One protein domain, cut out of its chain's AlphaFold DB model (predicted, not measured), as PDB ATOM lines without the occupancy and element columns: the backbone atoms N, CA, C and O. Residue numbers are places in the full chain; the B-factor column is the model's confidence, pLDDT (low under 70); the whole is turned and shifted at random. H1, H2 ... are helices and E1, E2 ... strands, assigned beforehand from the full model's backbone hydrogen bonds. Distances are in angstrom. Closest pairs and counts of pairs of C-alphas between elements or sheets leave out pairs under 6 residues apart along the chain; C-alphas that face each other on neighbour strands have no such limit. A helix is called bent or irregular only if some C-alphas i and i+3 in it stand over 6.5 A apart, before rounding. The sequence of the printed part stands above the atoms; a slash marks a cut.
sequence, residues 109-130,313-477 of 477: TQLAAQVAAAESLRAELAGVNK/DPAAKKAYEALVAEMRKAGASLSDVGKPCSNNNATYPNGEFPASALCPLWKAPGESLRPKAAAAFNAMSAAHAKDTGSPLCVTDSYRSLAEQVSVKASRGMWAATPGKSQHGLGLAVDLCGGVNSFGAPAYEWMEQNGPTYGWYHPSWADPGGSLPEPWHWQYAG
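AT A GLANCE: This is residues 109 to 130 and 313 to 477 of the 477 residues of the protein "VanY domain-containing protein" of Tetrasphaera japonica T1-X7 (UniProt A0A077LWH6). What would one see first? A small three-stranded sheet, E3, E4 and E5, has helices H3 and H5 packed on it, and H3 also packs on the small strand pair E1 and E2; H2 meets the far end of H3, while H1 and H4 stay off to the sides. Long loops link H2 to E1, H4 to E4 and H5 to E5, and residues 123 to 130 and 326 to 331 stick out. What is it made of? The printed part has 187 residues, with five named helices and five named strands in the order H1 H2 E1 E2 H3 E3 H4 E4 H5 E5; the sheet E3 E4 E5 is antiparallel and the class is mixed, helices and strands. It is compact, with a radius of gyration of the C-alphas of 17.5 A and spans of 52 by 46 by 26 A.

HOW THE PARTS SIT: What do the first two helices meet? H1, residues 109 to 128, touches no helix. H2, residues 314 to 329, touches H3, residues 371 to 388, with residues 316 to 320 alone; the closest C-alphas, of Ala 316 and Thr 388, are 5.4 A apart, at a steep tilt of 47 degrees, opposite ways. How do the strands pair? E1, residues 359 to 361, and E2, residues 364 to 369, meet only at a point, where C-alphas 360 and 368 face each other at 4.3 A. E3, residues 394 to 396, is antiparallel to E4, residues 428 to 431, with N 395 and O 430 2.9 A apart, within hydrogen-bond range. E4 is antiparallel to E5, residues 472 to 475, with N 429 and O 473 at 2.9 A, within hydrogen-bond range. What is on this sheet? H3 and H5, residues 441 to 453, are on one face of it, as two layers, helices over a sheet. They touch at a steep tilt of 43 degrees, opposite ways, with the closest C-alphas those of Ala 376 and Tyr 453, 5.5 A; H3 does so with residues 376 to 384 alone. H4, residues 401 to 411, touches no helix and is not on this sheet. Are the helix backbones complete? In H1, H2, H3 and H4 every O i to N i+4 pair is within hydrogen-bond range; in H5, 6 of 9 are.

IN THESE COORDINATES: Where do the first and last elements lie? H1 begins at C-alpha 109 (460.253, 331.066, 643.265), and E5 ends at C-alpha 475 (481.797, 313.985, 654.006). How long are the helices? From first to last C-alpha, H1 measures 29.2 A, H2 22.7 A, H3 25.2 A, H4 15.0 A and H5 18.2 A. H5 is irregular, but only just: C-alphas 448 and 451 are 6.9 A apart.

THE WHOLE: How far does it reach? The two C-alphas farthest apart, of Gly 127 and Pro 354, are 52.8 A apart. Where is it cut or long-linked? Residues 131 to 312 are not printed, with 22.5 A between C-alphas 130 and 313; the links H2 to E1, H4 to E4 and H5 to E5 are long. Where is confidence low? Mean pLDDT of the printed part is 91.0, and residue 125 is under 70.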
ATOM      1  N   THR A 109     461.308 330.630 642.337       86.44
ATOM      2  CA  THR A 109     460.253 331.066 643.265       86.44
ATOM      3  C   THR A 109     460.244 330.265 644.570       86.44
ATOM      4  O   THR A 109     460.069 330.860 645.630       86.44
ATOM      5  N   GLN A 110     460.453 328.943 644.521       85.31
ATOM      6  CA  GLN A 110     460.574 328.116 645.732       85.31
ATOM      7  C   GLN A 110     461.829 328.491 646.525       85.31
ATOM      8  O   GLN A 110     461.744 328.691 647.733       85.31
ATOM      9  N   LEU A 111     462.958 328.663 645.836       84.69
ATOM     10  CA  LEU A 111     464.225 329.096 646.418       84.69
ATOM     11  C   LEU A 111     464.086 330.448 647.133       84.69
ATOM     12  O   LEU A 111     464.388 330.551 648.320       84.69
ATOM     13  N   ALA A 112     463.546 331.465 646.452       83.88
ATOM     14  CA  ALA A 112     463.322 332.783 647.046       83.88
ATOM     15  C   ALA A 112     462.371 332.737 648.258       83.88
ATOM     16  O   ALA A 112     462.590 333.446 649.238       83.88
ATOM     17  N   ALA A 113     461.339 331.886 648.223       84.94
ATOM     18  CA  ALA A 113     460.419 331.710 649.344       84.94
ATOM     19  C   ALA A 113     461.085 331.040 650.561       84.94
ATOM     20  O   ALA A 113     460.840 331.464 651.690       84.94
ATOM     21  N   GLN A 114     461.942 330.034 650.350       84.69
ATOM     22  CA  GLN A 114     462.697 329.389 651.431       84.69
ATOM     23  C   GLN A 114     463.729 330.345 652.054       84.69
ATOM     24  O   GLN A 114     463.802 330.453 653.277       84.69
ATOM     25  N   VAL A 115     464.461 331.113 651.235       81.69
ATOM     26  CA  VAL A 115     465.408 332.138 651.720       81.69
ATOM     27  C   VAL A 115     464.691 333.207 652.553       81.69
ATOM     28  O   VAL A 115     465.112 333.492 653.672       81.69
ATOM     29  N   ALA A 116     463.561 333.739 652.073       82.81
ATOM     30  CA  ALA A 116     462.785 334.735 652.818       82.81
ATOM     31  C   ALA A 116     462.239 334.194 654.158       82.81
ATOM     32  O   ALA A 116     462.166 334.930 655.144       82.81
ATOM     33  N   ALA A 117     461.886 332.905 654.225       77.62
ATOM     34  CA  ALA A 117     461.484 332.258 655.474       77.62
ATOM     35  C   ALA A 117     462.654 332.152 656.474       77.62
ATOM     36  O   ALA A 117     462.468 332.441 657.659       77.62
ATOM     37  N   ALA A 118     463.861 331.818 655.998       74.00
ATOM     38  CA  ALA A 118     465.084 331.794 656.806       74.00
ATOM     39  C   ALA A 118     465.400 333.177 657.408       74.00
ATOM     40  O   ALA A 118     465.680 333.307 658.602       74.00
ATOM     41  N   GLU A 119     465.316 334.226 656.585       78.56
ATOM     42  CA  GLU A 119     465.548 335.612 657.003       78.56
ATOM     43  C   GLU A 119     464.521 336.078 658.043       78.56
ATOM     44  O   GLU A 119     464.907 336.669 659.054       78.56
ATOM     45  N   SER A 120     463.235 335.753 657.857       78.12
ATOM     46  CA  SER A 120     462.178 336.071 658.830       78.12
ATOM     47  C   SER A 120     462.450 335.434 660.197       78.12
ATOM     48  O   SER A 120     462.351 336.106 661.221       78.12
ATOM     49  N   LEU A 121     462.858 334.162 660.224       71.06
ATOM     50  CA  LEU A 121     463.141 333.426 661.461       71.06
ATOM     51  C   LEU A 121     464.348 334.008 662.225       71.06
ATOM     52  O   LEU A 121     464.338 334.085 663.457       71.06
ATOM     53  N   ARG A 122     465.373 334.481 661.501       71.44
ATOM     54  CA  ARG A 122     466.526 335.195 662.082       71.44
ATOM     55  C   ARG A 122     466.153 336.606 662.563       71.44
ATOM     56  O   ARG A 122     466.646 337.042 663.604       71.44
ATOM     57  N   ALA A 123     465.255 337.302 661.864       73.25
ATOM     58  CA  ALA A 123     464.752 338.617 662.270       73.25
ATOM     59  C   ALA A 123     463.875 338.550 663.536       73.25
ATOM     60  O   ALA A 123     464.020 339.390 664.426       73.25
ATOM     61  N   GLU A 124     463.021 337.528 663.661       74.31
ATOM     62  CA  GLU A 124     462.242 337.261 664.878       74.31
ATOM     63  C   GLU A 124     463.153 337.065 666.096       74.31
ATOM     64  O   GLU A 124     462.920 337.668 667.145       74.31
ATOM     65  N   LEU A 125     464.240 336.299 665.948       69.31
ATOM     66  CA  LEU A 125     465.227 336.103 667.010       69.31
ATOM     67  C   LEU A 125     465.868 337.425 667.471       69.31
ATOM     68  O   LEU A 125     465.929 337.693 668.674       69.31
ATOM     69  N   ALA A 126     466.298 338.268 666.530       70.50
ATOM     70  CA  ALA A 126     466.876 339.577 666.838       70.50
ATOM     71  C   ALA A 126     465.907 340.500 667.606       70.50
ATOM     72  O   ALA A 126     466.352 341.344 668.384       70.50
ATOM     73  N   GLY A 127     464.593 340.316 667.432       70.19
ATOM     74  CA  GLY A 127     463.554 341.022 668.185       70.19
ATOM     75  C   GLY A 127     463.321 340.514 669.616       70.19
ATOM     76  O   GLY A 127     462.775 341.258 670.428       70.19
ATOM     77  N   VAL A 128     463.724 339.279 669.946       71.38
ATOM     78  CA  VAL A 128     463.495 338.665 671.273       71.38
ATOM     79  C   VAL A 128     464.609 339.001 672.264       71.38
ATOM     80  O   VAL A 128     464.327 339.417 673.388       71.38
ATOM     81  N   ASN A 129     465.872 338.806 671.880       78.88
ATOM     82  CA  ASN A 129     467.030 339.115 672.721       78.88
ATOM     83  C   ASN A 129     468.254 339.391 671.832       78.88
ATOM     84  O   ASN A 129     468.689 338.522 671.075       78.88
ATOM     85  N   LYS A 130     468.817 340.601 671.944       81.75
ATOM     86  CA  LYS A 130     469.947 341.034 671.116       81.75
ATOM     87  C   LYS A 130     471.236 340.256 671.401       81.75
ATOM     88  O   LYS A 130     471.897 339.857 670.449       81.75
ATOM     89  N   ASP A 313     462.408 320.396 673.059       70.00
ATOM     90  CA  ASP A 313     461.012 320.568 673.443       70.00
ATOM     91  C   ASP A 313     460.493 319.285 674.150       70.00
ATOM     92  O   ASP A 313     461.041 318.188 673.956       70.00
ATOM     93  N   PRO A 314     459.441 319.360 674.989       77.00
ATOM     94  CA  PRO A 314     458.939 318.198 675.725       77.00
ATOM     95  C   PRO A 314     458.517 317.002 674.851       77.00
ATOM     96  O   PRO A 314     458.610 315.856 675.303       77.00
ATOM     97  N   ALA A 315     458.060 317.233 673.616       78.50
ATOM     98  CA  ALA A 315     457.724 316.185 672.658       78.50
ATOM     99  C   ALA A 315     458.984 315.554 672.047       78.50
ATOM    100  O   ALA A 315     459.087 314.324 672.065       78.50
ATOM    101  N   ALA A 316     459.962 316.351 671.601       78.75
ATOM    102  CA  ALA A 316     461.264 315.854 671.154       78.75
ATOM    103  C   ALA A 316     461.965 315.017 672.240       78.75
ATOM    104  O   ALA A 316     462.414 313.899 671.974       78.75
ATOM    105  N   LYS A 317     461.959 315.481 673.499       82.75
ATOM    106  CA  LYS A 317     462.489 314.720 674.644       82.75
ATOM    107  C   LYS A 317     461.810 313.359 674.794       82.75
ATOM    108  O   LYS A 317     462.490 312.341 674.921       82.75
ATOM    109  N   LYS A 318     460.476 313.323 674.745       87.62
ATOM    110  CA  LYS A 318     459.697 312.081 674.842       87.62
ATOM    111  C   LYS A 318     459.973 311.130 673.668       87.62
ATOM    112  O   LYS A 318     460.024 309.917 673.873       87.62
ATOM    113  N   ALA A 319     460.152 311.658 672.457       87.00
ATOM    114  CA  ALA A 319     460.498 310.871 671.275       87.00
ATOM    115  C   ALA A 319     461.898 310.241 671.402       87.00
ATOM    116  O   ALA A 319     462.050 309.036 671.186       87.00
ATOM    117  N   TYR A 320     462.888 311.010 671.867       87.56
ATOM    118  CA  TYR A 320     464.231 310.508 672.157       87.56
ATOM    119  C   TYR A 320     464.235 309.443 673.268       87.56
ATOM    120  O   TYR A 320     464.837 308.380 673.107       87.56
ATOM    121  N   GLU A 321     463.520 309.667 674.375       90.06
ATOM    122  CA  GLU A 321     463.386 308.682 675.460       90.06
ATOM    123  C   GLU A 321     462.765 307.362 674.970       90.06
ATOM    124  O   GLU A 321     463.236 306.282 675.343       90.06
ATOM    125  N   ALA A 322     461.762 307.428 674.087       90.81
ATOM    126  CA  ALA A 322     461.173 306.254 673.449       90.81
ATOM    127  C   ALA A 322     462.168 305.534 672.517       90.81
ATOM    128  O   ALA A 322     462.302 304.313 672.596       90.81
ATOM    129  N   LEU A 323     462.920 306.270 671.692       88.94
ATOM    130  CA  LEU A 323     463.959 305.714 670.818       88.94
ATOM    131  C   LEU A 323     465.043 304.969 671.616       88.94
ATOM    132  O   LEU A 323     465.402 303.841 671.275       88.94
ATOM    133  N   VAL A 324     465.519 305.563 672.715       89.31
ATOM    134  CA  VAL A 324     466.492 304.943 673.631       89.31
ATOM    135  C   VAL A 324     465.910 303.702 674.315       89.31
ATOM    136  O   VAL A 324     466.622 302.713 674.510       89.31
ATOM    137  N   ALA A 325     464.624 303.720 674.673       91.38
ATOM    138  CA  ALA A 325     463.952 302.557 675.241       91.38
ATOM    139  C   ALA A 325     463.866 301.392 674.238       91.38
ATOM    140  O   ALA A 325     464.174 300.262 674.615       91.38
ATOM    141  N   GLU A 326     463.523 301.653 672.971       89.31
ATOM    142  CA  GLU A 326     463.515 300.626 671.916       89.31
ATOM    143  C   GLU A 326     464.917 300.065 671.635       89.31
ATOM    144  O   GLU A 326     465.085 298.848 671.570       89.31
ATOM    145  N   MET A 327     465.951 300.913 671.567       88.38
ATOM    146  CA  MET A 327     467.335 300.438 671.424       88.38
ATOM    147  C   MET A 327     467.757 299.520 672.574       88.38
ATOM    148  O   MET A 327     468.312 298.448 672.333       88.38
ATOM    149  N   ARG A 328     467.434 299.893 673.821       89.00
ATOM    150  CA  ARG A 328     467.748 299.077 675.000       89.00
ATOM    151  C   ARG A 328     467.033 297.722 674.969       89.00
ATOM    152  O   ARG A 328     467.642 296.724 675.342       89.00
ATOM    153  N   LYS A 329     465.778 297.659 674.500       90.56
ATOM    154  CA  LYS A 329     465.052 296.387 674.292       90.56
ATOM    155  C   LYS A 329     465.727 295.504 673.241       90.56
ATOM    156  O   LYS A 329     465.758 294.290 673.408       90.56
ATOM    157  N   ALA A 330     466.289 296.106 672.194       86.38
ATOM    158  CA  ALA A 330     467.056 295.415 671.157       86.38
ATOM    159  C   ALA A 330     468.497 295.046 671.580       86.38
ATOM    160  O   ALA A 330     469.256 294.534 670.761       86.38
ATOM    161  N   GLY A 331     468.898 295.314 672.830       85.00
ATOM    162  CA  GLY A 331     470.252 295.047 673.328       85.00
ATOM    163  C   GLY A 331     471.333 295.996 672.794       85.00
ATOM    164  O   GLY A 331     472.514 295.726 672.985       85.00
ATOM    165  N   ALA A 332     470.951 297.097 672.140       84.50
ATOM    166  CA  ALA A 332     471.866 298.071 671.551       84.50
ATOM    167  C   ALA A 332     472.066 299.301 672.455       84.50
ATOM    168  O   ALA A 332     471.138 299.749 673.135       84.50
ATOM    169  N   SER A 333     473.258 299.901 672.406       81.56
ATOM    170  CA  SER A 333     473.557 301.178 673.062       81.56
ATOM    171  C   SER A 333     473.769 302.300 672.045       81.56
ATOM    172  O   SER A 333     474.348 302.091 670.980       81.56
ATOM    173  N   LEU A 334     473.381 303.530 672.401       80.00
ATOM    174  CA  LEU A 334     473.771 304.725 671.641       80.00
ATOM    175  C   LEU A 334     475.294 304.924 671.609       80.00
ATOM    176  O   LEU A 334     475.802 305.478 670.645       80.00
ATOM    177  N   SER A 335     476.033 304.422 672.606       78.88
ATOM    178  CA  SER A 335     477.505 304.459 672.623       78.88
ATOM    179  C   SER A 335     478.171 303.569 671.568       78.88
ATOM    180  O   SER A 335     479.394 303.599 671.432       78.88
ATOM    181  N   ASP A 336     477.399 302.728 670.876       82.81
ATOM    182  CA  ASP A 336     477.874 301.901 669.763       82.81
ATOM    183  C   ASP A 336     477.512 302.502 668.400       82.81
ATOM    184  O   ASP A 336     478.121 302.153 667.387       82.81
ATOM    185  N   VAL A 337     476.576 303.455 668.378       88.31
ATOM    186  CA  VAL A 337     476.285 304.264 667.197       88.31
ATOM    187  C   VAL A 337     477.464 305.207 666.953       88.31
ATOM    188  O   VAL A 337     478.042 305.763 667.884       88.31
ATOM    189  N   GLY A 338     477.859 305.349 665.690       88.62
ATOM    190  CA  GLY A 338     479.020 306.149 665.306       88.62
ATOM    191  C   GLY A 338     480.363 305.413 665.318       88.62
ATOM    192  O   GLY A 338     481.389 306.013 665.011       88.62
ATOM    193  N   LYS A 339     480.389 304.107 665.616       91.94
ATOM    194  CA  LYS A 339     481.567 303.258 665.374       91.94
ATOM    195  C   LYS A 339     481.568 302.762 663.917       91.94
ATOM    196  O   LYS A 339     480.507 302.382 663.418       91.94
ATOM    197  N   PRO A 340     482.721 302.722 663.222       91.06
ATOM    198  CA  PRO A 340     482.798 302.140 661.886       91.06
ATOM    199  C   PRO A 340     482.564 300.625 661.957       91.06
ATOM    200  O   PRO A 340     483.149 299.941 662.794       91.06
ATOM    201  N   CYS A 341     481.726 300.087 661.066       93.00
ATOM    202  CA  CYS A 341     481.425 298.649 661.049       93.00
ATOM    203  C   CYS A 341     482.598 297.790 660.534       93.00
ATOM    204  O   CYS A 341     482.636 296.583 660.761       93.00
ATOM    205  N   SER A 342     483.555 298.405 659.832       94.56
ATOM    206  CA  SER A 342     484.798 297.784 659.381       94.56
ATOM    207  C   SER A 342     485.899 298.835 659.216       94.56
ATOM    208  O   SER A 342     485.626 300.030 659.130       94.56
ATOM    209  N   ASN A 343     487.150 298.390 659.110       93.19
ATOM    210  CA  ASN A 343     488.292 299.269 658.831       93.19
ATOM    211  C   ASN A 343     488.570 299.423 657.321       93.19
ATOM    212  O   ASN A 343     489.686 299.781 656.947       93.19
ATOM    213  N   ASN A 344     487.604 299.117 656.440       92.69
ATOM    214  CA  ASN A 344     487.837 299.152 654.997       92.69
ATOM    215  C   ASN A 344     488.107 300.591 654.517       92.69
ATOM    216  O   ASN A 344     487.245 301.469 654.571       92.69
ATOM    217  N   ASN A 345     489.332 300.815 654.049       89.38
ATOM    218  CA  ASN A 345     489.828 302.069 653.493       89.38
ATOM    219  C   ASN A 345     490.323 301.911 652.044       89.38
ATOM    220  O   ASN A 345     491.005 302.803 651.540       89.38
ATOM    221  N   ALA A 346     490.007 300.790 651.387       91.75
ATOM    222  CA  ALA A 346     490.424 300.532 650.018       91.75
ATOM    223  C   ALA A 346     489.793 301.535 649.037       91.75
ATOM    224  O   ALA A 346     488.731 302.120 649.284       91.75
ATOM    225  N   THR A 347     490.472 301.728 647.909       89.19
ATOM    226  CA  THR A 347     490.002 302.571 646.809       89.19
ATOM    227  C   THR A 347     489.266 301.710 645.794       89.19
ATOM    228  O   THR A 347     489.820 300.729 645.301       89.19
ATOM    229  N   TYR A 348     488.049 302.117 645.449       93.62
ATOM    230  CA  TYR A 348     487.232 301.522 644.396       93.62
ATOM    231  C   TYR A 348     486.903 302.598 643.352       93.62
ATOM    232  O   TYR A 348     486.883 303.786 643.701       93.62
ATOM    233  N   PRO A 349     486.644 302.230 642.086       94.94
ATOM    234  CA  PRO A 349     486.068 303.156 641.119       94.94
ATOM    235  C   PRO A 349     484.719 303.713 641.597       94.94
ATOM    236  O   PRO A 349     484.008 303.111 642.405       94.94
ATOM    237  N   ASN A 350     484.375 304.896 641.099       96.25
ATOM    238  CA  ASN A 350     483.168 305.621 641.481       96.25
ATOM    239  C   ASN A 350     481.907 304.852 641.037       96.25
ATOM    240  O   ASN A 350     481.648 304.715 639.842       96.25
ATOM    241  N   GLY A 351     481.143 304.353 642.011       97.25
ATOM    242  CA  GLY A 351     479.971 303.500 641.819       97.25
ATOM    243  C   GLY A 351     480.266 301.992 641.791       97.25
ATOM    244  O   GLY A 351     479.375 301.219 641.437       97.25
ATOM    245  N   GLU A 352     481.482 301.562 642.150       97.31
ATOM    246  CA  GLU A 352     481.923 300.154 642.123       97.31
ATOM    247  C   GLU A 352     482.381 299.624 643.501       97.31
ATOM    248  O   GLU A 352     483.182 298.691 643.595       97.31
ATOM    249  N   PHE A 353     481.874 300.191 644.601       97.31
ATOM    250  CA  PHE A 353     482.085 299.612 645.931       97.31
ATOM    251  C   PHE A 353     481.284 298.301 646.065       97.31
ATOM    252  O   PHE A 353     480.073 298.295 645.819       97.31
ATOM    253  N   PRO A 354     481.902 297.186 646.498       96.38
ATOM    254  CA  PRO A 354     481.160 295.992 646.881       96.38
ATOM    255  C   PRO A 354     480.420 296.242 648.202       96.38
ATOM    256  O   PRO A 354     480.914 296.962 649.067       96.38
ATOM    257  N   ALA A 355     479.282 295.578 648.416       94.38
ATOM    258  CA  ALA A 355     478.486 295.740 649.640       94.38
ATOM    259  C   ALA A 355     479.280 295.466 650.939       94.38
ATOM    260  O   ALA A 355     479.027 296.090 651.962       94.38
ATOM    261  N   SER A 356     480.293 294.591 650.897       94.88
ATOM    262  CA  SER A 356     481.202 294.313 652.023       94.88
ATOM    263  C   SER A 356     482.212 295.433 652.333       94.88
ATOM    264  O   SER A 356     482.905 295.365 653.347       94.88
ATOM    265  N   ALA A 357     482.321 296.451 651.476       96.56
ATOM    266  CA  ALA A 357     483.106 297.664 651.710       96.56
ATOM    267  C   ALA A 357     482.272 298.831 652.262       96.56
ATOM    268  O   ALA A 357     482.832 299.886 652.558       96.56
ATOM    269  N   LEU A 358     480.959 298.648 652.404       97.62
ATOM    270  CA  LEU A 358     480.023 299.657 652.883       97.62
ATOM    271  C   LEU A 358     479.505 299.281 654.276       97.62
ATOM    272  O   LEU A 358     479.476 298.114 654.665       97.62
ATOM    273  N   CYS A 359     479.108 300.292 655.040       97.69
ATOM    274  CA  CYS A 359     478.510 300.161 656.359       97.69
ATOM    275  C   CYS A 359     477.095 300.751 656.348       97.69
ATOM    276  O   CYS A 359     476.904 301.827 655.774       97.69
ATOM    277  N   PRO A 360     476.115 300.088 656.988       97.19
ATOM    278  CA  PRO A 360     474.733 300.549 657.007       97.19
ATOM    279  C   PRO A 360     474.575 301.831 657.829       97.19
ATOM    280  O   PRO A 360     475.286 302.051 658.821       97.19
ATOM    281  N   LEU A 361     473.599 302.651 657.445       97.50
ATOM    282  CA  LEU A 361     473.254 303.863 658.178       97.50
ATOM    283  C   LEU A 361     472.242 303.578 659.294       97.50
ATOM    284  O   LEU A 361     471.272 302.829 659.152       97.50
ATOM    285  N   TRP A 362     472.484 304.169 660.458       95.06
ATOM    286  CA  TRP A 362     471.649 303.996 661.635       95.06
ATOM    287  C   TRP A 362     470.302 304.680 661.410       95.06
ATOM    288  O   TRP A 362     470.236 305.867 661.106       95.06
ATOM    289  N   LYS A 363     469.223 303.903 661.569       94.38
ATOM    290  CA  LYS A 363     467.825 304.320 661.363       94.38
ATOM    291  C   LYS A 363     467.451 304.734 659.926       94.38
ATOM    292  O   LYS A 363     466.295 305.090 659.724       94.38
ATOM    293  N   ALA A 364     468.339 304.544 658.948       96.00
ATOM    294  CA  ALA A 364     468.070 304.681 657.514       96.00
ATOM    295  C   ALA A 364     468.239 303.309 656.811       96.00
ATOM    296  O   ALA A 364     469.339 302.953 656.391       96.00
ATOM    297  N   PRO A 365     467.188 302.464 656.770       94.81
ATOM    298  CA  PRO A 365     467.280 301.106 656.236       94.81
ATOM    299  C   PRO A 365     467.431 301.101 654.709       94.81
ATOM    300  O   PRO A 365     466.664 301.755 654.015       94.81
ATOM    301  N   GLY A 366     468.378 300.312 654.198       94.81
ATOM    302  CA  GLY A 366     468.749 300.280 652.773       94.81
ATOM    303  C   GLY A 366     469.958 301.163 652.456       94.81
ATOM    304  O   GLY A 366     470.766 300.803 651.605       94.81
ATOM    305  N   GLU A 367     470.146 302.234 653.225       98.00
ATOM    306  CA  GLU A 367     471.217 303.206 653.029       98.00
ATOM    307  C   GLU A 367     472.558 302.732 653.605       98.00
ATOM    308  O   GLU A 367     472.633 302.086 654.661       98.00
ATOM    309  N   SER A 368     473.648 303.072 652.916       98.00
ATOM    310  CA  SER A 368     475.002 302.704 653.326       98.00
ATOM    311  C   SER A 368     476.054 303.674 652.793       98.00
ATOM    312  O   SER A 368     475.885 304.299 651.754       98.00
ATOM    313  N   LEU A 369     477.172 303.793 653.506       98.44
ATOM    314  CA  LEU A 369     478.316 304.620 653.112       98.44
ATOM    315  C   LEU A 369     479.620 303.865 653.362       98.44
ATOM    316  O   LEU A 369     479.643 302.845 654.053       98.44
ATOM    317  N   ARG A 370     480.746 304.388 652.865       97.12
ATOM    318  CA  ARG A 370     482.063 303.848 653.244       97.12
ATOM    319  C   ARG A 370     482.284 303.994 654.764       97.12
ATOM    320  O   ARG A 370     481.739 304.924 655.363       97.12
ATOM    321  N   PRO A 371     483.110 303.160 655.424       97.31
ATOM    322  CA  PRO A 371     482.993 302.954 656.870       97.31
ATOM    323  C   PRO A 371     483.195 304.193 657.747       97.31
ATOM    324  O   PRO A 371     482.494 304.338 658.746       97.31
ATOM    325  N   LYS A 372     484.108 305.102 657.374       96.81
ATOM    326  CA  LYS A 372     484.306 306.376 658.088       96.81
ATOM    327  C   LYS A 372     483.126 307.339 657.921       96.81
ATOM    328  O   LYS A 372     482.653 307.869 658.916       96.81
ATOM    329  N   ALA A 373     482.621 307.498 656.699       97.94
ATOM    330  CA  ALA A 373     481.462 308.345 656.422       97.94
ATOM    331  C   ALA A 373     480.207 307.803 657.127       97.94
ATOM    332  O   ALA A 373     479.500 308.557 657.783       97.94
ATOM    333  N   ALA A 374     479.986 306.482 657.099       98.31
ATOM    334  CA  ALA A 374     478.909 305.838 657.852       98.31
ATOM    335  C   ALA A 374     479.043 306.061 659.368       98.31
ATOM    336  O   ALA A 374     478.059 306.366 660.032       98.31
ATOM    337  N   ALA A 375     480.252 305.942 659.925       97.69
ATOM    338  CA  ALA A 375     480.515 306.224 661.335       97.69
ATOM    339  C   ALA A 375     480.187 307.686 661.692       97.69
ATOM    340  O   ALA A 375     479.397 307.937 662.601       97.69
ATOM    341  N   ALA A 376     480.719 308.642 660.928       98.00
ATOM    342  CA  ALA A 376     480.450 310.064 661.102       98.00
ATOM    343  C   ALA A 376     478.951 310.394 660.985       98.00
ATOM    344  O   ALA A 376     478.389 311.029 661.874       98.00
ATOM    345  N   PHE A 377     478.281 309.894 659.940       98.50
ATOM    346  CA  PHE A 377     476.844 310.083 659.737       98.50
ATOM    347  C   PHE A 377     476.018 309.497 660.882       98.50
ATOM    348  O   PHE A 377     475.091 310.131 661.376       98.50
ATOM    349  N   ASN A 378     476.358 308.293 661.341       97.88
ATOM    350  CA  ASN A 378     475.632 307.632 662.418       97.88
ATOM    351  C   ASN A 378     475.782 308.405 663.739       97.88
ATOM    352  O   ASN A 378     474.798 308.557 664.462       97.88
ATOM    353  N   ALA A 379     476.972 308.944 664.033       97.06
ATOM    354  CA  ALA A 379     477.190 309.827 665.179       97.06
ATOM    355  C   ALA A 379     476.378 311.134 665.064       97.06
ATOM    356  O   ALA A 379     475.701 311.519 666.018       97.06
ATOM    357  N   MET A 380     476.388 311.764 663.887       97.06
ATOM    358  CA  MET A 380     475.625 312.977 663.582       97.06
ATOM    359  C   MET A 380     474.110 312.755 663.711       97.06
ATOM    360  O   MET A 380     473.425 313.504 664.399       97.06
ATOM    361  N   SER A 381     473.583 311.676 663.131       97.12
ATOM    362  CA  SER A 381     472.166 311.301 663.206       97.12
ATOM    363  C   SER A 381     471.730 310.970 664.641       97.12
ATOM    364  O   SER A 381     470.621 311.321 665.048       97.12
ATOM    365  N   ALA A 382     472.607 310.368 665.454       94.44
ATOM    366  CA  ALA A 382     472.359 310.158 666.882       94.44
ATOM    367  C   ALA A 382     472.329 311.471 667.682       94.44
ATOM    368  O   ALA A 382     471.515 311.602 668.598       94.44
ATOM    369  N   ALA A 383     473.167 312.450 667.331       91.75
ATOM    370  CA  ALA A 383     473.122 313.788 667.917       91.75
ATOM    371  C   ALA A 383     471.855 314.552 667.498       91.75
ATOM    372  O   ALA A 383     471.149 315.059 668.365       91.75
ATOM    373  N   HIS A 384     471.479 314.516 666.216       91.94
ATOM    374  CA  HIS A 384     470.210 315.074 665.739       91.94
ATOM    375  C   HIS A 384     469.015 314.442 666.471       91.94
ATOM    376  O   HIS A 384     468.130 315.155 666.936       91.94
ATOM    377  N   ALA A 385     469.013 313.118 666.676       91.12
ATOM    378  CA  ALA A 385     467.983 312.433 667.461       91.12
ATOM    379  C   ALA A 385     467.951 312.861 668.932       91.12
ATOM    380  O   ALA A 385     466.875 312.926 669.525       91.12
ATOM    381  N   LYS A 386     469.115 313.152 669.518       87.00
ATOM    382  CA  LYS A 386     469.242 313.655 670.887       87.00
ATOM    383  C   LYS A 386     468.778 315.104 671.028       87.00
ATOM    384  O   LYS A 386     468.266 315.428 672.089       87.00
ATOM    385  N   ASP A 387     468.940 315.943 670.010       84.00
ATOM    386  CA  ASP A 387     468.608 317.372 670.083       84.00
ATOM    387  C   ASP A 387     467.175 317.672 669.592       84.00
ATOM    388  O   ASP A 387     466.514 318.561 670.123       84.00
ATOM    389  N   THR A 388     466.665 316.901 668.622       84.00
ATOM    390  CA  THR A 388     465.361 317.119 667.949       84.00
ATOM    391  C   THR A 388     464.333 316.002 668.178       84.00
ATOM    392  O   THR A 388     463.181 316.106 667.758       84.00
ATOM    393  N   GLY A 389     464.726 314.903 668.828       86.62
ATOM    394  CA  GLY A 389     463.860 313.751 669.093       86.62
ATOM    395  C   GLY A 389     463.737 312.727 667.959       86.62
ATOM    396  O   GLY A 389     463.160 311.663 668.186       86.62
ATOM    397  N   SER A 390     464.278 312.998 666.763       89.62
ATOM    398  CA  SER A 390     464.221 312.090 665.601       89.62
ATOM    399  C   SER A 390     465.588 311.918 664.924       89.62
ATOM    400  O   SER A 390     466.310 312.900 664.793       89.62
ATOM    401  N   PRO A 391     465.975 310.713 664.460       94.19
ATOM    402  CA  PRO A 391     467.152 310.535 663.601       94.19
ATOM    403  C   PRO A 391     467.049 311.339 662.299       94.19
ATOM    404  O   PRO A 391     465.943 311.681 661.875       94.19
ATOM    405  N   LEU A 392     468.185 311.590 661.644       96.50
ATOM    406  CA  LEU A 392     468.193 312.181 660.304       96.50
ATOM    407  C   LEU A 392     467.473 311.263 659.305       96.50
ATOM    408  O   LEU A 392     467.668 310.047 659.292       96.50
ATOM    409  N   CYS A 393     466.642 311.877 658.470       97.12
ATOM    410  CA  CYS A 393     465.910 311.238 657.385       97.12
ATOM    411  C   CYS A 393     466.808 311.215 656.141       97.12
ATOM    412  O   CYS A 393     467.329 312.263 655.767       97.12
ATOM    413  N   VAL A 394     466.986 310.055 655.505       98.12
ATOM    414  CA  VAL A 394     467.847 309.872 654.320       98.12
ATOM    415  C   VAL A 394     466.992 309.402 653.142       98.12
ATOM    416  O   VAL A 394     466.139 308.533 653.330       98.12
ATOM    417  N   THR A 395     467.212 309.973 651.958       96.44
ATOM    418  CA  THR A 395     466.586 309.563 650.686       96.44
ATOM    419  C   THR A 395     467.544 308.849 649.737       96.44
ATOM    420  O   THR A 395     467.074 308.063 648.916       96.44
ATOM    421  N   ASP A 396     468.849 309.121 649.824       96.69
ATOM    422  CA  ASP A 396     469.900 308.458 649.042       96.69
ATOM    423  C   ASP A 396     471.255 308.562 649.778       96.69
ATOM    424  O   ASP A 396     471.475 309.473 650.583       96.69
ATOM    425  N   SER A 397     472.184 307.650 649.498       97.75
ATOM    426  CA  SER A 397     473.514 307.586 650.115       97.75
ATOM    427  C   SER A 397     474.557 307.051 649.128       97.75
ATOM    428  O   SER A 397     474.945 307.764 648.202       97.75
ATOM    429  N   TYR A 398     475.041 305.814 649.276       98.19
ATOM    430  CA  TYR A 398     475.849 305.175 648.242       98.19
ATOM    431  C   TYR A 398     474.993 304.792 647.031       98.19
ATOM    432  O   TYR A 398     474.048 304.018 647.152       98.19
ATOM    433  N   ARG A 399     475.414 305.244 645.845       97.31
ATOM    434  CA  ARG A 399     474.756 304.952 644.566       97.31
ATOM    435  C   ARG A 399     475.729 304.254 643.619       97.31
ATOM    436  O   ARG A 399     476.791 304.800 643.306       97.31
ATOM    437  N   SER A 400     475.385 303.061 643.142       97.50
ATOM    438  CA  SER A 400     476.227 302.306 642.203       97.50
ATOM    439  C   SER A 400     476.327 302.985 640.833       97.50
ATOM    440  O   SER A 400     475.524 303.847 640.468       97.50
ATOM    441  N   LEU A 401     477.296 302.561 640.018       97.56
ATOM    442  CA  LEU A 401     477.492 303.098 638.671       97.56
ATOM    443  C   LEU A 401     476.254 302.877 637.783       97.56
ATOM    444  O   LEU A 401     475.875 303.770 637.026       97.56
ATOM    445  N   ALA A 402     475.597 301.719 637.906       96.81
ATOM    446  CA  ALA A 402     474.386 301.387 637.156       96.81
ATOM    447  C   ALA A 402     473.191 302.268 637.566       96.81
ATOM    448  O   ALA A 402     472.464 302.775 636.707       96.81
ATOM    449  N   GLU A 403     473.022 302.518 638.865       95.50
ATOM    450  CA  GLU A 403     472.004 303.439 639.377       95.50
ATOM    451  C   GLU A 403     472.297 304.880 638.946       95.50
ATOM    452  O   GLU A 403     471.397 305.566 638.467       95.50
ATOM    453  N   GLN A 404     473.557 305.328 638.992       97.19
ATOM    454  CA  GLN A 404     473.944 306.657 638.510       97.19
ATOM    455  C   GLN A 404     473.695 306.830 636.999       97.19
ATOM    456  O   GLN A 404     473.337 307.929 636.576       97.19
ATOM    457  N   VAL A 405     473.820 305.776 636.179       96.94
ATOM    458  CA  VAL A 405     473.397 305.799 634.763       96.94
ATOM    459  C   VAL A 405     471.882 306.005 634.643       96.94
ATOM    460  O   VAL A 405     471.451 306.859 633.869       96.94
ATOM    461  N   SER A 406     471.078 305.290 635.435       95.38
ATOM    462  CA  SER A 406     469.612 305.435 635.460       95.38
ATOM    463  C   SER A 406     469.164 306.832 635.927       95.38
ATOM    464  O   SER A 406     468.336 307.487 635.286       95.38
ATOM    465  N   VAL A 407     469.775 307.347 636.997       92.56
ATOM    466  CA  VAL A 407     469.530 308.703 637.517       92.56
ATOM    467  C   VAL A 407     469.972 309.765 636.506       92.56
ATOM    468  O   VAL A 407     469.244 310.728 636.277       92.56
ATOM    469  N   LYS A 408     471.103 309.580 635.811       93.38
ATOM    470  CA  LYS A 408     471.532 310.505 634.749       93.38
ATOM    471  C   LYS A 408     470.571 310.519 633.559       93.38
ATOM    472  O   LYS A 408     470.292 311.592 633.027       93.38
ATOM    473  N   ALA A 409     470.064 309.354 633.155       93.12
ATOM    474  CA  ALA A 409     469.109 309.230 632.056       93.12
ATOM    475  C   ALA A 409     467.745 309.868 632.376       93.12
ATOM    476  O   ALA A 409     467.113 310.418 631.479       93.12
ATOM    477  N   SER A 410     467.309 309.823 633.640       91.50
ATOM    478  CA  SER A 410     466.026 310.388 634.083       91.50
ATOM    479  C   SER A 410     466.092 311.873 634.460       91.50
ATOM    480  O   SER A 410     465.175 312.613 634.119       91.50
ATOM    481  N   ARG A 411     467.162 312.332 635.126       85.50
ATOM    482  CA  ARG A 411     467.281 313.709 635.657       85.50
ATOM    483  C   ARG A 411     468.130 314.667 634.810       85.50
ATOM    484  O   ARG A 411     468.157 315.870 635.069       85.50
ATOM    485  N   GLY A 412     468.827 314.174 633.784       88.69
ATOM    486  CA  GLY A 412     469.546 315.025 632.833       88.69
ATOM    487  C   GLY A 412     470.656 315.849 633.490       88.69
ATOM    488  O   GLY A 412     471.676 315.300 633.900       88.69
ATOM    489  N   MET A 413     470.516 317.177 633.547       84.00
ATOM    490  CA  MET A 413     471.540 318.057 634.136       84.00
ATOM    491  C   MET A 413     471.621 317.981 635.670       84.00
ATOM    492  O   MET A 413     472.724 318.104 636.193       84.00
ATOM    493  N   TRP A 414     470.521 317.654 636.357       82.31
ATOM    494  CA  TRP A 414     470.406 317.502 637.823       82.31
ATOM    495  C   TRP A 414     470.995 316.186 638.357       82.31
ATOM    496  O   TRP A 414     470.495 315.575 639.295       82.31
ATOM    497  N   ALA A 415     472.008 315.661 637.675       88.69
ATOM    498  CA  ALA A 415     472.665 314.419 638.038       88.69
ATOM    499  C   ALA A 415     474.117 314.456 637.574       88.69
ATOM    500  O   ALA A 415     474.407 314.749 636.408       88.69
ATOM    501  N   ALA A 416     475.038 314.086 638.462       91.44
ATOM    502  CA  ALA A 416     476.436 313.902 638.105       91.44
ATOM    503  C   ALA A 416     476.590 312.910 636.934       91.44
ATOM    504  O   ALA A 416     475.828 311.947 636.785       91.44
ATOM    505  N   THR A 417     477.598 313.129 636.091       95.38
ATOM    506  CA  THR A 417     477.983 312.140 635.076       95.38
ATOM    507  C   THR A 417     478.358 310.821 635.772       95.38
ATOM    508  O   THR A 417     479.063 310.869 636.783       95.38
ATOM    509  N   PRO A 418     477.929 309.648 635.263       95.69
ATOM    510  CA  PRO A 418     478.340 308.350 635.793       95.69
ATOM    511  C   PRO A 418     479.858 308.257 635.983       95.69
ATOM    512  O   PRO A 418     480.627 308.726 635.140       95.69
ATOM    513  N   GLY A 419     480.281 307.714 637.124       94.88
ATOM    514  CA  GLY A 419     481.685 307.682 637.535       94.88
ATOM    515  C   GLY A 419     482.236 309.000 638.109       94.88
ATOM    516  O   GLY A 419     483.439 309.095 638.340       94.88
ATOM    517  N   LYS A 420     481.397 310.026 638.334       94.31
ATOM    518  CA  LYS A 420     481.783 311.328 638.922       94.31
ATOM    519  C   LYS A 420     480.864 311.800 640.062       94.31
ATOM    520  O   LYS A 420     480.815 312.990 640.349       94.31
ATOM    521  N   SER A 421     480.097 310.898 640.672       95.44
ATOM    522  CA  SER A 421     479.120 311.225 641.723       95.44
ATOM    523  C   SER A 421     479.707 310.999 643.115       95.44
ATOM    524  O   SER A 421     480.320 309.958 643.340       95.44
ATOM    525  N   GLN A 422     479.504 311.905 644.072       96.50
ATOM    526  CA  GLN A 422     479.994 311.703 645.447       96.50
ATOM    527  C   GLN A 422     479.254 310.560 646.171       96.50
ATOM    528  O   GLN A 422     479.862 309.812 646.942       96.50
ATOM    529  N   HIS A 423     477.997 310.301 645.791       97.88
ATOM    530  CA  HIS A 423     477.268 309.076 646.144       97.88
ATOM    531  C   HIS A 423     478.028 307.816 645.700       97.88
ATOM    532  O   HIS A 423     478.166 306.862 646.460       97.88
ATOM    533  N   GLY A 424     478.619 307.828 644.502       97.56
ATOM    534  CA  GLY A 424     479.426 306.718 643.984       97.56
ATOM    535  C   GLY A 424     480.753 306.496 644.721       97.56
ATOM    536  O   GLY A 424     481.378 305.449 644.551       97.56
ATOM    537  N   LEU A 425     481.194 307.437 645.558       96.44
ATOM    538  CA  LEU A 425     482.331 307.249 646.469       96.44
ATOM    539  C   LEU A 425     481.898 306.832 647.885       96.44
ATOM    540  O   LEU A 425     482.756 306.620 648.742       96.44
ATOM    541  N   GLY A 426     480.588 306.728 648.143       97.25
ATOM    542  CA  GLY A 426     480.039 306.531 649.485       97.25
ATOM    543  C   GLY A 426     480.395 307.687 650.422       97.25
ATOM    544  O   GLY A 426     480.719 307.437 651.585       97.25
ATOM    545  N   LEU A 427     480.417 308.916 649.886       97.75
ATOM    546  CA  LEU A 427     480.820 310.161 650.556       97.75
ATOM    547  C   LEU A 427     479.707 311.220 650.615       97.75
ATOM    548  O   LEU A 427     479.952 312.292 651.154       97.75
ATOM    549  N   ALA A 428     478.516 310.948 650.077       98.38
ATOM    550  CA  ALA A 428     477.397 311.887 650.084       98.38
ATOM    551  C   ALA A 428     476.105 311.241 650.590       98.38
ATOM    552  O   ALA A 428     475.940 310.026 650.486       98.38
ATOM    553  N   VAL A 429     475.202 312.074 651.102       98.62
ATOM    554  CA  VAL A 429     473.823 311.721 651.457       98.62
ATOM    555  C   VAL A 429     472.871 312.788 650.935       98.62
ATOM    556  O   VAL A 429     473.184 313.976 651.005       98.62
ATOM    557  N   ASP A 430     471.702 312.353 650.471       98.00
ATOM    558  CA  ASP A 430     470.551 313.224 650.245       98.00
ATOM    559  C   ASP A 430     469.593 313.061 651.443       98.00
ATOM    560  O   ASP A 430     469.278 311.938 651.855       98.00
ATOM    561  N   LEU A 431     469.182 314.172 652.062       98.31
ATOM    562  CA  LEU A 431     468.483 314.201 653.352       98.31
ATOM    563  C   LEU A 431     467.078 314.805 653.271       98.31
ATOM    564  O   LEU A 431     466.857 315.849 652.666       98.31
ATOM    565  N   CYS A 432     466.130 314.175 653.966       96.38
ATOM    566  CA  CYS A 432     464.724 314.574 654.056       96.38
ATOM    567  C   CYS A 432     464.356 315.100 655.457       96.38
ATOM    568  O   CYS A 432     465.211 315.526 656.233       96.38
ATOM    569  N   GLY A 433     463.064 315.101 655.808       92.00
ATOM    570  CA  GLY A 433     462.604 315.486 657.149       92.00
ATOM    571  C   GLY A 433     462.730 316.982 657.455       92.00
ATOM    572  O   GLY A 433     462.733 317.366 658.620       92.00
ATOM    573  N   GLY A 434     462.833 317.820 656.419       91.69
ATOM    574  CA  GLY A 434     463.029 319.262 656.533       91.69
ATOM    575  C   GLY A 434     464.453 319.720 656.230       91.69
ATOM    576  O   GLY A 434     464.633 320.908 656.002       91.69
ATOM    577  N   VAL A 435     465.449 318.824 656.160       94.50
ATOM    578  CA  VAL A 435     466.792 319.197 655.669       94.50
ATOM    579  C   VAL A 435     466.727 319.621 654.196       94.50
ATOM    580  O   VAL A 435     467.364 320.590 653.813       94.50
ATOM    581  N   ASN A 436     465.847 319.004 653.403       93.69
ATOM    582  CA  ASN A 436     465.540 319.357 652.012       93.69
ATOM    583  C   ASN A 436     464.811 320.712 651.808       93.69
ATOM    584  O   ASN A 436     464.128 320.905 650.801       93.69
ATOM    585  N   SER A 437     464.922 321.658 652.743       90.50
ATOM    586  CA  SER A 437     464.378 323.013 652.619       90.50
ATOM    587  C   SER A 437     465.293 324.014 653.314       90.50
ATOM    588  O   SER A 437     465.458 323.958 654.534       90.50
ATOM    589  N   PHE A 438     465.803 325.000 652.571       88.56
ATOM    590  CA  PHE A 438     466.577 326.095 653.157       88.56
ATOM    591  C   PHE A 438     465.771 326.817 654.249       88.56
ATOM    592  O   PHE A 438     464.548 326.955 654.150       88.56
ATOM    593  N   GLY A 439     466.452 327.248 655.314       80.44
ATOM    594  CA  GLY A 439     465.841 327.946 656.451       80.44
ATOM    595  C   GLY A 439     464.957 327.100 657.370       80.44
ATOM    596  O   GLY A 439     464.483 327.606 658.388       80.44
ATOM    597  N   ALA A 440     464.706 325.828 657.048       85.00
ATOM    598  CA  ALA A 440     463.983 324.940 657.949       85.00
ATOM    599  C   ALA A 440     464.863 324.578 659.163       85.00
ATOM    600  O   ALA A 440     466.075 324.420 659.007       85.00
ATOM    601  N   PRO A 441     464.291 324.359 660.365       83.81
ATOM    602  CA  PRO A 441     465.087 324.077 661.562       83.81
ATOM    603  C   PRO A 441     466.037 322.874 661.429       83.81
ATOM    604  O   PRO A 441     467.125 322.904 661.988       83.81
ATOM    605  N   ALA A 442     465.665 321.841 660.665       88.88
ATOM    606  CA  ALA A 442     466.531 320.685 660.417       88.88
ATOM    607  C   ALA A 442     467.723 321.015 659.491       88.88
ATOM    608  O   ALA A 442     468.830 320.546 659.743       88.88
ATOM    609  N   TYR A 443     467.526 321.857 658.469       91.44
ATOM    610  CA  TYR A 443     468.615 322.365 657.627       91.44
ATOM    611  C   TYR A 443     469.569 323.258 658.441       91.44
ATOM    612  O   TYR A 443     470.776 323.044 658.434       91.44
ATOM    613  N   GLU A 444     469.035 324.184 659.244       87.25
ATOM    614  CA  GLU A 444     469.851 325.048 660.113       87.25
ATOM    615  C   GLU A 444     470.586 324.252 661.217       87.25
ATOM    616  O   GLU A 444     471.675 324.644 661.635       87.25
ATOM    617  N   TRP A 445     470.053 323.104 661.673       91.19
ATOM    618  CA  TRP A 445     470.809 322.181 662.534       91.19
ATOM    619  C   TRP A 445     471.996 321.570 661.786       91.19
ATOM    620  O   TRP A 445     473.085 321.487 662.358       91.19
ATOM    621  N   MET A 446     471.808 321.154 660.530       94.69
ATOM    622  CA  MET A 446     472.862 320.561 659.699       94.69
ATOM    623  C   MET A 446     473.978 321.565 659.379       94.69
ATOM    624  O   MET A 446     475.141 321.233 659.594       94.69
ATOM    625  N   GLU A 447     473.647 322.806 659.008       92.25
ATOM    626  CA  GLU A 447     474.612 323.912 658.808       92.25
ATOM    627  C   GLU A 447     475.544 324.117 660.008       92.25
ATOM    628  O   GLU A 447     476.696 324.531 659.875       92.25
ATOM    629  N   GLN A 448     475.036 323.847 661.208       89.62
ATOM    630  CA  GLN A 448     475.710 324.159 662.463       89.62
ATOM    631  C   GLN A 448     476.405 322.943 663.070       89.62
ATOM    632  O   GLN A 448     477.461 323.090 663.677       89.62
ATOM    633  N   ASN A 449     475.858 321.742 662.901       93.06
ATOM    634  CA  ASN A 449     476.395 320.530 663.519       93.06
ATOM    635  C   ASN A 449     477.143 319.641 662.523       93.06
ATOM    636  O   ASN A 449     478.078 318.959 662.939       93.06
ATOM    637  N   GLY A 450     476.799 319.677 661.232       96.06
ATOM    638  CA  GLY A 450     477.450 318.911 660.166       96.06
ATOM    639  C   GLY A 450     478.978 319.001 660.209       96.06
ATOM    640  O   GLY A 450     479.625 317.953 660.342       96.06
ATOM    641  N   PRO A 451     479.566 320.218 660.237       96.50
ATOM    642  CA  PRO A 451     481.016 320.385 660.279       96.50
ATOM    643  C   PRO A 451     481.685 319.708 661.481       96.50
ATOM    644  O   PRO A 451     482.791 319.183 661.368       96.50
ATOM    645  N   THR A 452     480.990 319.611 662.619       94.62
ATOM    646  CA  THR A 452     481.506 318.942 663.828       94.62
ATOM    647  C   THR A 452     481.632 317.417 663.682       94.62
ATOM    648  O   THR A 452     482.327 316.779 664.475       94.62
ATOM    649  N   TYR A 453     481.014 316.839 662.646       96.62
ATOM    650  CA  TYR A 453     481.125 315.435 662.240       96.62
ATOM    651  C   TYR A 453     481.879 315.260 660.908       96.62
ATOM    652  O   TYR A 453     481.859 314.169 660.340       96.62
ATOM    653  N   GLY A 454     482.529 316.307 660.387       97.25
ATOM    654  CA  GLY A 454     483.218 316.277 659.091       97.25
ATOM    655  C   GLY A 454     482.281 316.235 657.877       97.25
ATOM    656  O   GLY A 454     482.729 315.890 656.782       97.25
ATOM    657  N   TRP A 455     480.997 316.554 658.065       98.50
ATOM    658  CA  TRP A 455     480.013 316.728 656.996       98.50
ATOM    659  C   TRP A 455     479.886 318.207 656.622       98.50
ATOM    660  O   TRP A 455     479.941 319.068 657.494       98.50
ATOM    661  N   TYR A 456     479.700 318.512 655.344       98.38
ATOM    662  CA  TYR A 456     479.576 319.878 654.844       98.38
ATOM    663  C   TYR A 456     478.508 319.976 653.748       98.38
ATOM    664  O   TYR A 456     478.238 319.004 653.033       98.38
ATOM    665  N   HIS A 457     477.900 321.154 653.636       98.00
ATOM    666  CA  HIS A 457     477.045 321.550 652.525       98.00
ATOM    667  C   HIS A 457     477.934 322.170 651.440       98.00
ATOM    668  O   HIS A 457     478.609 323.162 651.722       98.00
ATOM    669  N   PRO A 458     478.031 321.604 650.228       97.44
ATOM    670  CA  PRO A 458     478.923 322.153 649.210       97.44
ATOM    671  C   PRO A 458     478.490 323.546 648.735       97.44
ATOM    672  O   PRO A 458     477.311 323.776 648.475       97.44
ATOM    673  N   SER A 459     479.442 324.443 648.493       96.88
ATOM    674  CA  SER A 459     479.205 325.808 647.988       96.88
ATOM    675  C   SER A 459     478.413 325.882 646.673       96.88
ATOM    676  O   SER A 459     477.760 326.882 646.370       96.88
ATOM    677  N   TRP A 460     478.435 324.819 645.862       95.00
ATOM    678  CA  TRP A 460     477.619 324.726 644.650       95.00
ATOM    679  C   TRP A 460     476.144 324.394 644.932       95.00
ATOM    680  O   TRP A 460     475.304 324.724 644.088       95.00
ATOM    681  N   ALA A 461     475.857 323.765 646.078       94.88
ATOM    682  CA  ALA A 461     474.543 323.333 646.556       94.88
ATOM    683  C   ALA A 461     473.826 324.403 647.400       94.88
ATOM    684  O   ALA A 461     472.622 324.301 647.628       94.88
ATOM    685  N   ASP A 462     474.546 325.441 647.835       93.31
ATOM    686  CA  ASP A 462     474.023 326.590 648.582       93.31
ATOM    687  C   ASP A 462     472.834 327.301 647.904       93.31
ATOM    688  O   ASP A 462     472.671 327.228 646.682       93.31
ATOM    689  N   PRO A 463     472.052 328.113 648.649       88.75
ATOM    690  CA  PRO A 463     470.976 328.924 648.071       88.75
ATOM    691  C   PRO A 463     471.432 329.864 646.943       88.75
ATOM    692  O   PRO A 463     470.649 330.197 646.057       88.75
ATOM    693  N   GLY A 464     472.687 330.324 646.996       89.06
ATOM    694  CA  GLY A 464     473.329 331.137 645.955       89.06
ATOM    695  C   GLY A 464     474.236 330.343 645.007       89.06
ATOM    696  O   GLY A 464     474.921 330.951 644.183       89.06
ATOM    697  N   GLY A 465     474.279 329.016 645.151       91.50
ATOM    698  CA  GLY A 465     475.128 328.109 644.391       91.50
ATOM    699  C   GLY A 465     474.648 327.880 642.955       91.50
ATOM    700  O   GLY A 465     473.587 328.339 642.528       91.50
ATOM    701  N   SER A 466     475.446 327.149 642.175       91.44
ATOM    702  CA  SER A 466     475.119 326.841 640.775       91.44
ATOM    703  C   SER A 466     473.984 325.828 640.605       91.44
ATOM    704  O   SER A 466     473.405 325.750 639.521       91.44
ATOM    705  N   LEU A 467     473.707 325.026 641.636       90.19
ATOM    706  CA  LEU A 467     472.685 323.984 641.631       90.19
ATOM    707  C   LEU A 467     472.126 323.828 643.062       90.19
ATOM    708  O   LEU A 467     472.596 322.954 643.778       90.19
ATOM    709  N   PRO A 468     471.188 324.685 643.511       92.94
ATOM    710  CA  PRO A 468     470.741 324.691 644.906       92.94
ATOM    711  C   PRO A 468     470.045 323.383 645.323       92.94
ATOM    712  O   PRO A 468     468.956 323.071 644.832       92.94
ATOM    713  N   GLU A 469     470.667 322.645 646.242       93.81
ATOM    714  CA  GLU A 469     470.286 321.292 646.673       93.81
ATOM    715  C   GLU A 469     470.407 321.167 648.212       93.81
ATOM    716  O   GLU A 469     471.342 320.539 648.700       93.81
ATOM    717  N   PRO A 470     469.461 321.715 649.009       94.62
ATOM    718  CA  PRO A 470     469.552 321.750 650.485       94.62
ATOM    719  C   PRO A 470     469.641 320.364 651.146       94.62
ATOM    720  O   PRO A 470     470.081 320.213 652.288       94.62
ATOM    721  N   TRP A 471     469.186 319.336 650.428       96.19
ATOM    722  CA  TRP A 471     469.259 317.940 650.839       96.19
ATOM    723  C   TRP A 471     470.662 317.340 650.724       96.19
ATOM    724  O   TRP A 471     470.885 316.315 651.359       96.19
ATOM    725  N   HIS A 472     471.576 317.909 649.929       97.75
ATOM    726  CA  HIS A 472     472.803 317.234 649.508       97.75
ATOM    727  C   HIS A 472     474.009 317.582 650.391       97.75
ATOM    728  O   HIS A 472     474.555 318.682 650.329       97.75
ATOM    729  N   TRP A 473     474.479 316.613 651.177       98.56
ATOM    730  CA  TRP A 473     475.594 316.789 652.114       98.56
ATOM    731  C   TRP A 473     476.741 315.836 651.786       98.56
ATOM    732  O   TRP A 473     476.513 314.683 651.416       98.56
ATOM    733  N   GLN A 474     477.980 316.302 651.948       98.56
ATOM    734  CA  GLN A 474     479.199 315.546 651.638       98.56
ATOM    735  C   GLN A 474     480.089 315.376 652.872       98.56
ATOM    736  O   GLN A 474     480.056 316.191 653.788       98.56
ATOM    737  N   TYR A 475     480.882 314.307 652.909       98.44
ATOM    738  CA  TYR A 475     481.797 313.985 654.006       98.44
ATOM    739  C   TYR A 475     483.257 314.182 653.590       98.44
ATOM    740  O   TYR A 475     483.728 313.540 652.647       98.44
ATOM    741  N   ALA A 476     483.980 315.026 654.328       96.81
ATOM    742  CA  ALA A 476     485.378 315.357 654.058       96.81
ATOM    743  C   ALA A 476     486.374 314.424 654.779       96.81
ATOM    744  O   ALA A 476     487.278 313.887 654.133       96.81
ATOM    745  N   GLY A 477     486.209 314.179 656.092       89.00
ATOM    746  CA  GLY A 477     487.098 313.278 656.856       89.00
ATOM    747  C   GLY A 477     487.264 313.563 658.345       89.00
ATOM    748  O   GLY A 477     488.025 314.494 658.677       89.00
TER     749      GLY A 477